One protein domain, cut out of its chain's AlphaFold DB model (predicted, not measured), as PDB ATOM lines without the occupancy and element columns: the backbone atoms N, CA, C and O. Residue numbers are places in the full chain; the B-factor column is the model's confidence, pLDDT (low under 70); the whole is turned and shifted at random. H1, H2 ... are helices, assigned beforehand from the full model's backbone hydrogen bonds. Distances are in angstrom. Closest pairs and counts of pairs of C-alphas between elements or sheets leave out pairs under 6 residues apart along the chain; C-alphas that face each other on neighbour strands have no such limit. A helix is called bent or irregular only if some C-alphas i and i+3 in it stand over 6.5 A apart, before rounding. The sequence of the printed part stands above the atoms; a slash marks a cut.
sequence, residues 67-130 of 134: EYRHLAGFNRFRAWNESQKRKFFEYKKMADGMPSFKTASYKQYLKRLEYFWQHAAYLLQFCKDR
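This is residues 67 to 130 of the 134 residues of an uncharacterized protein of Phytophthora parasitica P10297 (UniProt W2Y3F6). The model is a loose, open arch of helices. H1 makes one leg and H3a, the first arm of the bent helix H3, makes the other, with H2 and the second arm H3b across the span between them; residues 67 to 80 of H1 stick out as a free arm. The printed part has 64 residues with three named helices, in the order H1, H2, H3, and no named strand, and its class is all helix. It is loose, with a radius of gyration of the C-alphas of 14.1 A, and the C-alphas span 37 by 31 by 18 A.

H1, residues 67 to 87, comes first, and its residues 67 to 80 stand free. H2, residues 89 to 97, follows after a tight link of one residue. H1 and H2 touch only at the corner by their link, H1 with residues 84 to 86 alone; their closest C-alphas, those of Lys 85 and Lys 92, are 4.5 A apart. Their lines stand at a steep tilt of 56 degrees and run opposite ways. A short link of 8 residues leads to H3, residues 106 to 129, which by its hydrogen bonds was assigned as one helix but is bent: C-alphas 118 and 121 are 7.3 A apart. Its arms, H3a with residues 106 to 118 and H3b with residues 121 to 129, stand at a steep tilt of 50 degrees. H3b is near H2, with 7 pairs of C-alphas within 10 A and no pair within 8 A. H3a is apart from H1 and from H2, and H3b is apart from H1. In H2, H3a and H3b every O i to N i+4 pair is within hydrogen-bond range, and in H1 16 of 17 are.

H1 begins at C-alpha 67, (63.721, -25.959, 34.877), and measures 32.6 A from first to last C-alpha. It is irregular, with C-alphas 67 and 70 at 7.3 A. H2 measures 12.1 A and ends at C-alpha 97, (42.499, -34.190, 58.578). H3a measures 18.7 A, and H3b, at 12.4 A, ends at C-alpha 129, (33.648, -21.113, 44.106).

The two C-alphas farthest apart, those of Glu 67 and Lys 107, are 38.5 A apart, and the first and last printed C-alphas are 28.6 A apart. Without the free stretch, the body of 50 residues spans 35 by 18 by 13 A. The printed part has no cut, and no link is long. The mean pLDDT of the printed part is 86.4, and residues 67 to 73 are under 70.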
ATOM      1  N   GLU A  67      63.813 -24.753  34.045       52.41
ATOM      2  CA  GLU A  67      63.721 -25.959  34.877       52.41
ATOM      3  C   GLU A  67      63.002 -25.710  36.209       52.41
ATOM      4  O   GLU A  67      62.568 -26.653  36.838       52.41
ATOM      5  N   TYR A  68      62.805 -24.460  36.635       53.62
ATOM      6  CA  TYR A  68      62.124 -24.099  37.886       53.62
ATOM      7  C   TYR A  68      60.749 -23.447  37.658       53.62
ATOM      8  O   TYR A  68      60.069 -23.072  38.615       53.62
ATOM      9  N   ARG A  69      60.299 -23.315  36.402       55.28
ATOM     10  CA  ARG A  69      59.006 -22.689  36.064       55.28
ATOM     11  C   ARG A  69      57.831 -23.447  36.689       55.28
ATOM     12  O   ARG A  69      56.892 -22.823  37.174       55.28
ATOM     13  N   HIS A  70      57.925 -24.775  36.763       60.75
ATOM     14  CA  HIS A  70      56.924 -25.625  37.414       60.75
ATOM     15  C   HIS A  70      56.876 -25.414  38.941       60.75
ATOM     16  O   HIS A  70      55.801 -25.437  39.541       60.75
ATOM     17  N   LEU A  71      58.015 -25.099  39.572       63.00
ATOM     18  CA  LEU A  71      58.073 -24.756  40.997       63.00
ATOM     19  C   LEU A  71      57.481 -23.370  41.285       63.00
ATOM     20  O   LEU A  71      56.928 -23.156  42.363       63.00
ATOM     21  N   ALA A  72      57.534 -22.436  40.330       63.56
ATOM     22  CA  ALA A  72      56.890 -21.132  40.482       63.56
ATOM     23  C   ALA A  72      55.356 -21.251  40.576       63.56
ATOM     24  O   ALA A  72      54.751 -20.601  41.429       63.56
ATOM     25  N   GLY A  73      54.736 -22.115  39.763       68.44
ATOM     26  CA  GLY A  73      53.305 -22.435  39.868       68.44
ATOM     27  C   GLY A  73      52.971 -23.136  41.186       68.44
ATOM     28  O   GLY A  73      52.068 -22.724  41.908       68.44
ATOM     29  N   PHE A  74      53.783 -24.116  41.577       73.75
ATOM     30  CA  PHE A  74      53.594 -24.834  42.837       73.75
ATOM     31  C   PHE A  74      53.684 -23.925  44.076       73.75
ATOM     32  O   PHE A  74      52.879 -24.038  45.001       73.75
ATOM     33  N   ASN A  75      54.613 -22.966  44.085       80.62
ATOM     34  CA  ASN A  75      54.727 -21.984  45.165       80.62
ATOM     35  C   ASN A  75      53.523 -21.033  45.219       80.62
ATOM     36  O   ASN A  75      53.069 -20.687  46.310       80.62
ATOM     37  N   ARG A  76      52.975 -20.640  44.062       82.62
ATOM     38  CA  ARG A  76      51.744 -19.838  43.988       82.62
ATOM     39  C   ARG A  76      50.543 -20.622  44.517       82.62
ATOM     40  O   ARG A  76      49.768 -20.062  45.285       82.62
ATOM     41  N   PHE A  77      50.420 -21.903  44.164       83.38
ATOM     42  CA  PHE A  77      49.362 -22.770  44.687       83.38
ATOM     43  C   PHE A  77      49.472 -22.929  46.199       83.38
ATOM     44  O   PHE A  77      48.483 -22.752  46.899       83.38
ATOM     45  N   ARG A  78      50.678 -23.179  46.727       85.38
ATOM     46  CA  ARG A  78      50.893 -23.231  48.180       85.38
ATOM     47  C   ARG A  78      50.470 -21.939  48.867       85.38
ATOM     48  O   ARG A  78      49.751 -21.999  49.854       85.38
ATOM     49  N   ALA A  79      50.896 -20.787  48.351       87.00
ATOM     50  CA  ALA A  79      50.535 -19.497  48.933       87.00
ATOM     51  C   ALA A  79      49.015 -19.268  48.914       87.00
ATOM     52  O   ALA A  79      48.441 -18.826  49.910       87.00
ATOM     53  N   TRP A  80      48.360 -19.612  47.805       90.19
ATOM     54  CA  TRP A  80      46.908 -19.557  47.691       90.19
ATOM     55  C   TRP A  80      46.222 -20.507  48.683       90.19
ATOM     56  O   TRP A  80      45.358 -20.062  49.434       90.19
ATOM     57  N   ASN A  81      46.649 -21.768  48.754       90.44
ATOM     58  CA  ASN A  81      46.083 -22.788  49.635       90.44
ATOM     59  C   ASN A  81      46.203 -22.385  51.115       90.44
ATOM     60  O   ASN A  81      45.220 -22.380  51.850       90.44
ATOM     61  N   GLU A  82      47.381 -21.918  51.535       90.06
ATOM     62  CA  GLU A  82      47.598 -21.376  52.882       90.06
ATOM     63  C   GLU A  82      46.693 -20.172  53.176       90.06
ATOM     64  O   GLU A  82      46.171 -20.028  54.282       90.06
ATOM     65  N   SER A  83      46.453 -19.307  52.184       90.00
ATOM     66  CA  SER A  83      45.520 -18.190  52.349       90.00
ATOM     67  C   SER A  83      44.071 -18.660  52.531       90.00
ATOM     68  O   SER A  83      43.342 -18.059  53.320       90.00
ATOM     69  N   GLN A  84      43.666 -19.746  51.859       90.69
ATOM     70  CA  GLN A  84      42.341 -20.340  52.027       90.69
ATOM     71  C   GLN A  84      42.204 -20.992  53.405       90.69
ATOM     72  O   GLN A  84      41.243 -20.701  54.109       90.69
ATOM     73  N   LYS A  85      43.200 -21.766  53.853       91.31
ATOM     74  CA  LYS A  85      43.219 -22.363  55.202       91.31
ATOM     75  C   LYS A  85      43.110 -21.326  56.323       91.31
ATOM     76  O   LYS A  85      42.524 -21.594  57.364       91.31
ATOM     77  N   ARG A  86      43.677 -20.131  56.140       91.19
ATOM     78  CA  ARG A  86      43.563 -19.046  57.133       91.19
ATOM     79  C   ARG A  86      42.176 -18.415  57.180       91.19
ATOM     80  O   ARG A  86      41.774 -17.948  58.235       91.19
ATOM     81  N   LYS A  87      41.484 -18.359  56.042       91.94
ATOM     82  CA  LYS A  87      40.176 -17.706  55.909       91.94
ATOM     83  C   LYS A  87      39.008 -18.653  56.195       91.94
ATOM     84  O   LYS A  87      37.984 -18.196  56.684       91.94
ATOM     85  N   PHE A  88      39.162 -19.943  55.900       91.75
ATOM     86  CA  PHE A  88      38.106 -20.950  56.012       91.75
ATOM     87  C   PHE A  88      38.521 -22.030  56.997       91.75
ATOM     88  O   PHE A  88      39.363 -22.877  56.692       91.75
ATOM     89  N   PHE A  89      37.903 -21.996  58.176       92.19
ATOM     90  CA  PHE A  89      38.181 -22.956  59.238       92.19
ATOM     91  C   PHE A  89      37.794 -24.386  58.840       92.19
ATOM     92  O   PHE A  89      38.600 -25.294  59.020       92.19
ATOM     93  N   GLU A  90      36.632 -24.578  58.207       90.62
ATOM     94  CA  GLU A  90      36.179 -25.899  57.739       90.62
ATOM     95  C   GLU A  90      37.136 -26.509  56.710       90.62
ATOM     96  O   GLU A  90      37.577 -27.650  56.848       90.62
ATOM     97  N   TYR A  91      37.560 -25.706  55.729       91.38
ATOM     98  CA  TYR A  91      38.557 -26.126  54.748       91.38
ATOM     99  C   TYR A  91      39.886 -26.499  55.409       91.38
ATOM    100  O   TYR A  91      40.503 -27.499  55.048       91.38
ATOM    101  N   LYS A  92      40.329 -25.723  56.408       93.25
ATOM    102  CA  LYS A  92      41.542 -26.029  57.169       93.25
ATOM    103  C   LYS A  92      41.412 -27.343  57.933       93.25
ATOM    104  O   LYS A  92      42.286 -28.191  57.795       93.25
ATOM    105  N   LYS A  93      40.330 -27.522  58.694       92.12
ATOM    106  CA  LYS A  93      40.061 -28.731  59.484       92.12
ATOM    107  C   LYS A  93      40.076 -29.973  58.598       92.12
ATOM    108  O   LYS A  93      40.742 -30.952  58.920       92.12
ATOM    109  N   MET A  94      39.413 -29.897  57.448       90.25
ATOM    110  CA  MET A  94      39.388 -30.973  56.466       90.25
ATOM    111  C   MET A  94      40.772 -31.230  55.845       90.25
ATOM    112  O   MET A  94      41.212 -32.372  55.749       90.25
ATOM    113  N   ALA A  95      41.480 -30.180  55.426       88.62
ATOM    114  CA  ALA A  95      42.789 -30.311  54.794       88.62
ATOM    115  C   ALA A  95      43.872 -30.821  55.757       88.62
ATOM    116  O   ALA A  95      44.812 -31.479  55.313       88.62
ATOM    117  N   ASP A  96      43.762 -30.508  57.049       89.12
ATOM    118  CA  ASP A  96      44.656 -31.013  58.092       89.12
ATOM    119  C   ASP A  96      44.280 -32.454  58.496       89.12
ATOM    120  O   ASP A  96      45.161 -33.246  58.824       89.12
ATOM    121  N   GLY A  97      42.993 -32.819  58.403       88.81
ATOM    122  CA  GLY A  97      42.499 -34.190  58.578       88.81
ATOM    123  C   GLY A  97      42.720 -35.111  57.373       88.81
ATOM    124  O   GLY A  97      42.585 -36.326  57.505       88.81
ATOM    125  N   MET A  98      43.086 -34.562  56.207       89.81
ATOM    126  CA  MET A  98      43.260 -35.320  54.969       89.81
ATOM    127  C   MET A  98      44.415 -36.329  55.092       89.81
ATOM    128  O   MET A  98      45.581 -35.928  55.199       89.81
ATOM    129  N   PRO A  99      44.141 -37.642  55.028       87.38
ATOM    130  CA  PRO A  99      45.182 -38.641  55.155       87.38
ATOM    131  C   PRO A  99      46.035 -38.721  53.885       87.38
ATOM    132  O   PRO A  99      45.570 -38.522  52.764       87.38
ATOM    133  N   SER A 100      47.313 -39.072  54.038       85.81
ATOM    134  CA  SER A 100      48.168 -39.344  52.881       85.81
ATOM    135  C   SER A 100      47.782 -40.679  52.232       85.81
ATOM    136  O   SER A 100      47.588 -41.672  52.916       85.81
ATOM    137  N   PHE A 101      47.727 -40.770  50.908       87.00
ATOM    138  CA  PHE A 101      47.424 -42.048  50.237       87.00
ATOM    139  C   PHE A 101      48.621 -43.002  50.132       87.00
ATOM    140  O   PHE A 101      48.499 -44.119  49.640       87.00
ATOM    141  N   LYS A 102      49.800 -42.578  50.597       87.38
ATOM    142  CA  LYS A 102      51.016 -43.396  50.584       87.38
ATOM    143  C   LYS A 102      50.986 -44.384  51.748       87.38
ATOM    144  O   LYS A 102      51.500 -44.093  52.827       87.38
ATOM    145  N   THR A 103      50.366 -45.534  51.523       87.44
ATOM    146  CA  THR A 103      50.249 -46.631  52.491       87.44
ATOM    147  C   THR A 103      50.728 -47.944  51.897       87.44
ATOM    148  O   THR A 103      50.457 -48.223  50.737       87.44
ATOM    149  N   ALA A 104      51.382 -48.773  52.714       82.62
ATOM    150  CA  ALA A 104      51.767 -50.135  52.335       82.62
ATOM    151  C   ALA A 104      50.606 -51.145  52.462       82.62
ATOM    152  O   ALA A 104      50.644 -52.211  51.862       82.62
ATOM    153  N   SER A 105      49.565 -50.820  53.243       91.38
ATOM    154  CA  SER A 105      48.418 -51.698  53.494       91.38
ATOM    155  C   SER A 105      47.187 -51.276  52.692       91.38
ATOM    156  O   SER A 105      46.746 -50.127  52.773       91.38
ATOM    157  N   TYR A 106      46.577 -52.236  51.995       92.06
ATOM    158  CA  TYR A 106      45.365 -52.025  51.200       92.06
ATOM    159  C   TYR A 106      44.138 -51.645  52.048       92.06
ATOM    160  O   TYR A 106      43.412 -50.711  51.717       92.06
ATOM    161  N   LYS A 107      43.934 -52.291  53.206       92.94
ATOM    162  CA  LYS A 107      42.811 -51.968  54.110       92.94
ATOM    163  C   LYS A 107      42.875 -50.522  54.612       92.94
ATOM    164  O   LYS A 107      41.854 -49.853  54.726       92.94
ATOM    165  N   GLN A 108      44.080 -50.031  54.912       90.62
ATOM    166  CA  GLN A 108      44.276 -48.641  55.330       90.62
ATOM    167  C   GLN A 108      44.034 -47.667  54.180       90.62
ATOM    168  O   GLN A 108      43.459 -46.607  54.408       90.62
ATOM    169  N   TYR A 109      44.436 -48.027  52.958       92.62
ATOM    170  CA  TYR A 109      44.154 -47.230  51.770       92.62
ATOM    171  C   TYR A 109      42.645 -47.029  51.572       92.62
ATOM    172  O   TYR A 109      42.210 -45.890  51.424       92.62
ATOM    173  N   LEU A 110      41.844 -48.097  51.666       93.56
ATOM    174  CA  LEU A 110      40.385 -48.011  51.512       93.56
ATOM    175  C   LEU A 110      39.732 -47.100  52.558       93.56
ATOM    176  O   LEU A 110      38.942 -46.238  52.193       93.56
ATOM    177  N   LYS A 111      40.123 -47.203  53.834       91.81
ATOM    178  CA  LYS A 111      39.614 -46.298  54.884       91.81
ATOM    179  C   LYS A 111      39.947 -44.827  54.604       91.81
ATOM    180  O   LYS A 111      39.143 -43.937  54.857       91.81
ATOM    181  N   ARG A 112      41.146 -44.554  54.080       92.56
ATOM    182  CA  ARG A 112      41.572 -43.194  53.701       92.56
ATOM    183  C   ARG A 112      40.810 -42.682  52.478       92.56
ATOM    184  O   ARG A 112      40.495 -41.497  52.410       92.56
ATOM    185  N   LEU A 113      40.507 -43.575  51.537       92.25
ATOM    186  CA  LEU A 113      39.698 -43.282  50.359       92.25
ATOM    187  C   LEU A 113      38.258 -42.937  50.743       92.25
ATOM    188  O   LEU A 113      37.715 -41.965  50.232       92.25
ATOM    189  N   GLU A 114      37.666 -43.687  51.667       93.56
ATOM    190  CA  GLU A 114      36.323 -43.425  52.187       93.56
ATOM    191  C   GLU A 114      36.230 -42.029  52.822       93.56
ATOM    192  O   GLU A 114      35.356 -41.243  52.460       93.56
ATOM    193  N   TYR A 115      37.201 -41.670  53.671       90.94
ATOM    194  CA  TYR A 115      37.295 -40.325  54.248       90.94
ATOM    195  C   TYR A 115      37.395 -39.229  53.174       90.94
ATOM    196  O   TYR A 115      36.740 -38.191  53.258       90.94
ATOM    197  N   PHE A 116      38.200 -39.453  52.132       91.50
ATOM    198  CA  PHE A 116      38.304 -38.508  51.022       91.50
ATOM    199  C   PHE A 116      36.977 -38.351  50.278       91.50
ATOM    200  O   PHE A 116      36.578 -37.223  49.998       91.50
ATOM    201  N   TRP A 117      36.279 -39.452  49.996       93.06
ATOM    202  CA  TRP A 117      34.999 -39.424  49.290       93.06
ATOM    203  C   TRP A 117      33.916 -38.671  50.057       93.06
ATOM    204  O   TRP A 117      33.212 -37.863  49.451       93.06
ATOM    205  N   GLN A 118      33.846 -38.840  51.380       93.44
ATOM    206  CA  GLN A 118      32.917 -38.086  52.236       93.44
ATOM    207  C   GLN A 118      33.103 -36.567  52.121       93.44
ATOM    208  O   GLN A 118      32.152 -35.803  52.282       93.44
ATOM    209  N   HIS A 119      34.315 -36.113  51.805       92.50
ATOM    210  CA  HIS A 119      34.637 -34.696  51.699       92.50
ATOM    211  C   HIS A 119      34.903 -34.212  50.262       92.50
ATOM    212  O   HIS A 119      35.156 -33.023  50.040       92.50
ATOM    213  N   ALA A 120      34.822 -35.100  49.268       91.38
ATOM    214  CA  ALA A 120      35.116 -34.783  47.874       91.38
ATOM    215  C   ALA A 120      34.129 -33.753  47.307       91.38
ATOM    216  O   ALA A 120      34.547 -32.806  46.641       91.38
ATOM    217  N   ALA A 121      32.837 -33.886  47.627       92.94
ATOM    218  CA  ALA A 121      31.805 -32.943  47.193       92.94
ATOM    219  C   ALA A 121      32.100 -31.514  47.679       92.94
ATOM    220  O   ALA A 121      32.068 -30.567  46.893       92.94
ATOM    221  N   TYR A 122      32.479 -31.373  48.953       91.94
ATOM    222  CA  TYR A 122      32.865 -30.088  49.529       91.94
ATOM    223  C   TYR A 122      34.099 -29.498  48.839       91.94
ATOM    224  O   TYR A 122      34.089 -28.325  48.474       91.94
ATOM    225  N   LEU A 123      35.149 -30.297  48.603       89.56
ATOM    226  CA  LEU A 123      36.348 -29.825  47.901       89.56
ATOM    227  C   LEU A 123      36.045 -29.353  46.483       89.56
ATOM    228  O   LEU A 123      36.571 -28.328  46.055       89.56
ATOM    229  N   LEU A 124      35.223 -30.102  45.751       90.56
ATOM    230  CA  LEU A 124      34.850 -29.747  44.388       90.56
ATOM    231  C   LEU A 124      34.061 -28.439  44.366       90.56
ATOM    232  O   LEU A 124      34.374 -27.567  43.557       90.56
ATOM    233  N   GLN A 125      33.101 -28.275  45.278       92.12
ATOM    234  CA  GLN A 125      32.347 -27.030  45.399       92.12
ATOM    235  C   GLN A 125      33.261 -25.862  45.780       92.12
ATOM    236  O   GLN A 125      33.258 -24.827  45.119       92.12
ATOM    237  N   PHE A 126      34.139 -26.060  46.763       91.44
ATOM    238  CA  PHE A 126      35.099 -25.051  47.195       91.44
ATOM    239  C   PHE A 126      36.033 -24.608  46.059       91.44
ATOM    240  O   PHE A 126      36.291 -23.416  45.892       91.44
ATOM    241  N   CYS A 127      36.522 -25.552  45.252       87.69
ATOM    242  CA  CYS A 127      37.360 -25.260  44.089       87.69
ATOM    243  C   CYS A 127      36.595 -24.530  42.975       87.69
ATOM    244  O   CYS A 127      37.194 -23.687  42.306       87.69
ATOM    245  N   LYS A 128      35.300 -24.820  42.779       89.19
ATOM    246  CA  LYS A 128      34.438 -24.091  41.830       89.19
ATOM    247  C   LYS A 128      34.214 -22.649  42.275       89.19
ATOM    248  O   LYS A 128      34.390 -21.736  41.476       89.19
ATOM    249  N   ASP A 129      33.893 -22.447  43.550       90.25
ATOM    250  CA  ASP A 129      33.648 -21.113  44.106       90.25
ATOM    251  C   ASP A 129      34.937 -20.277  44.155       90.25
ATOM    252  O   ASP A 129      34.917 -19.044  44.101       90.25
ATOM    253  N   ARG A 130      36.088 -20.948  44.293       86.81
ATOM    254  CA  ARG A 130      37.398 -20.319  44.488       86.81
ATOM    255  C   ARG A 130      38.450 -20.976  43.598       86.81
ATOM    256  O   ARG A 130      39.321 -21.689  44.099       86.81
TER     257      ARG A 130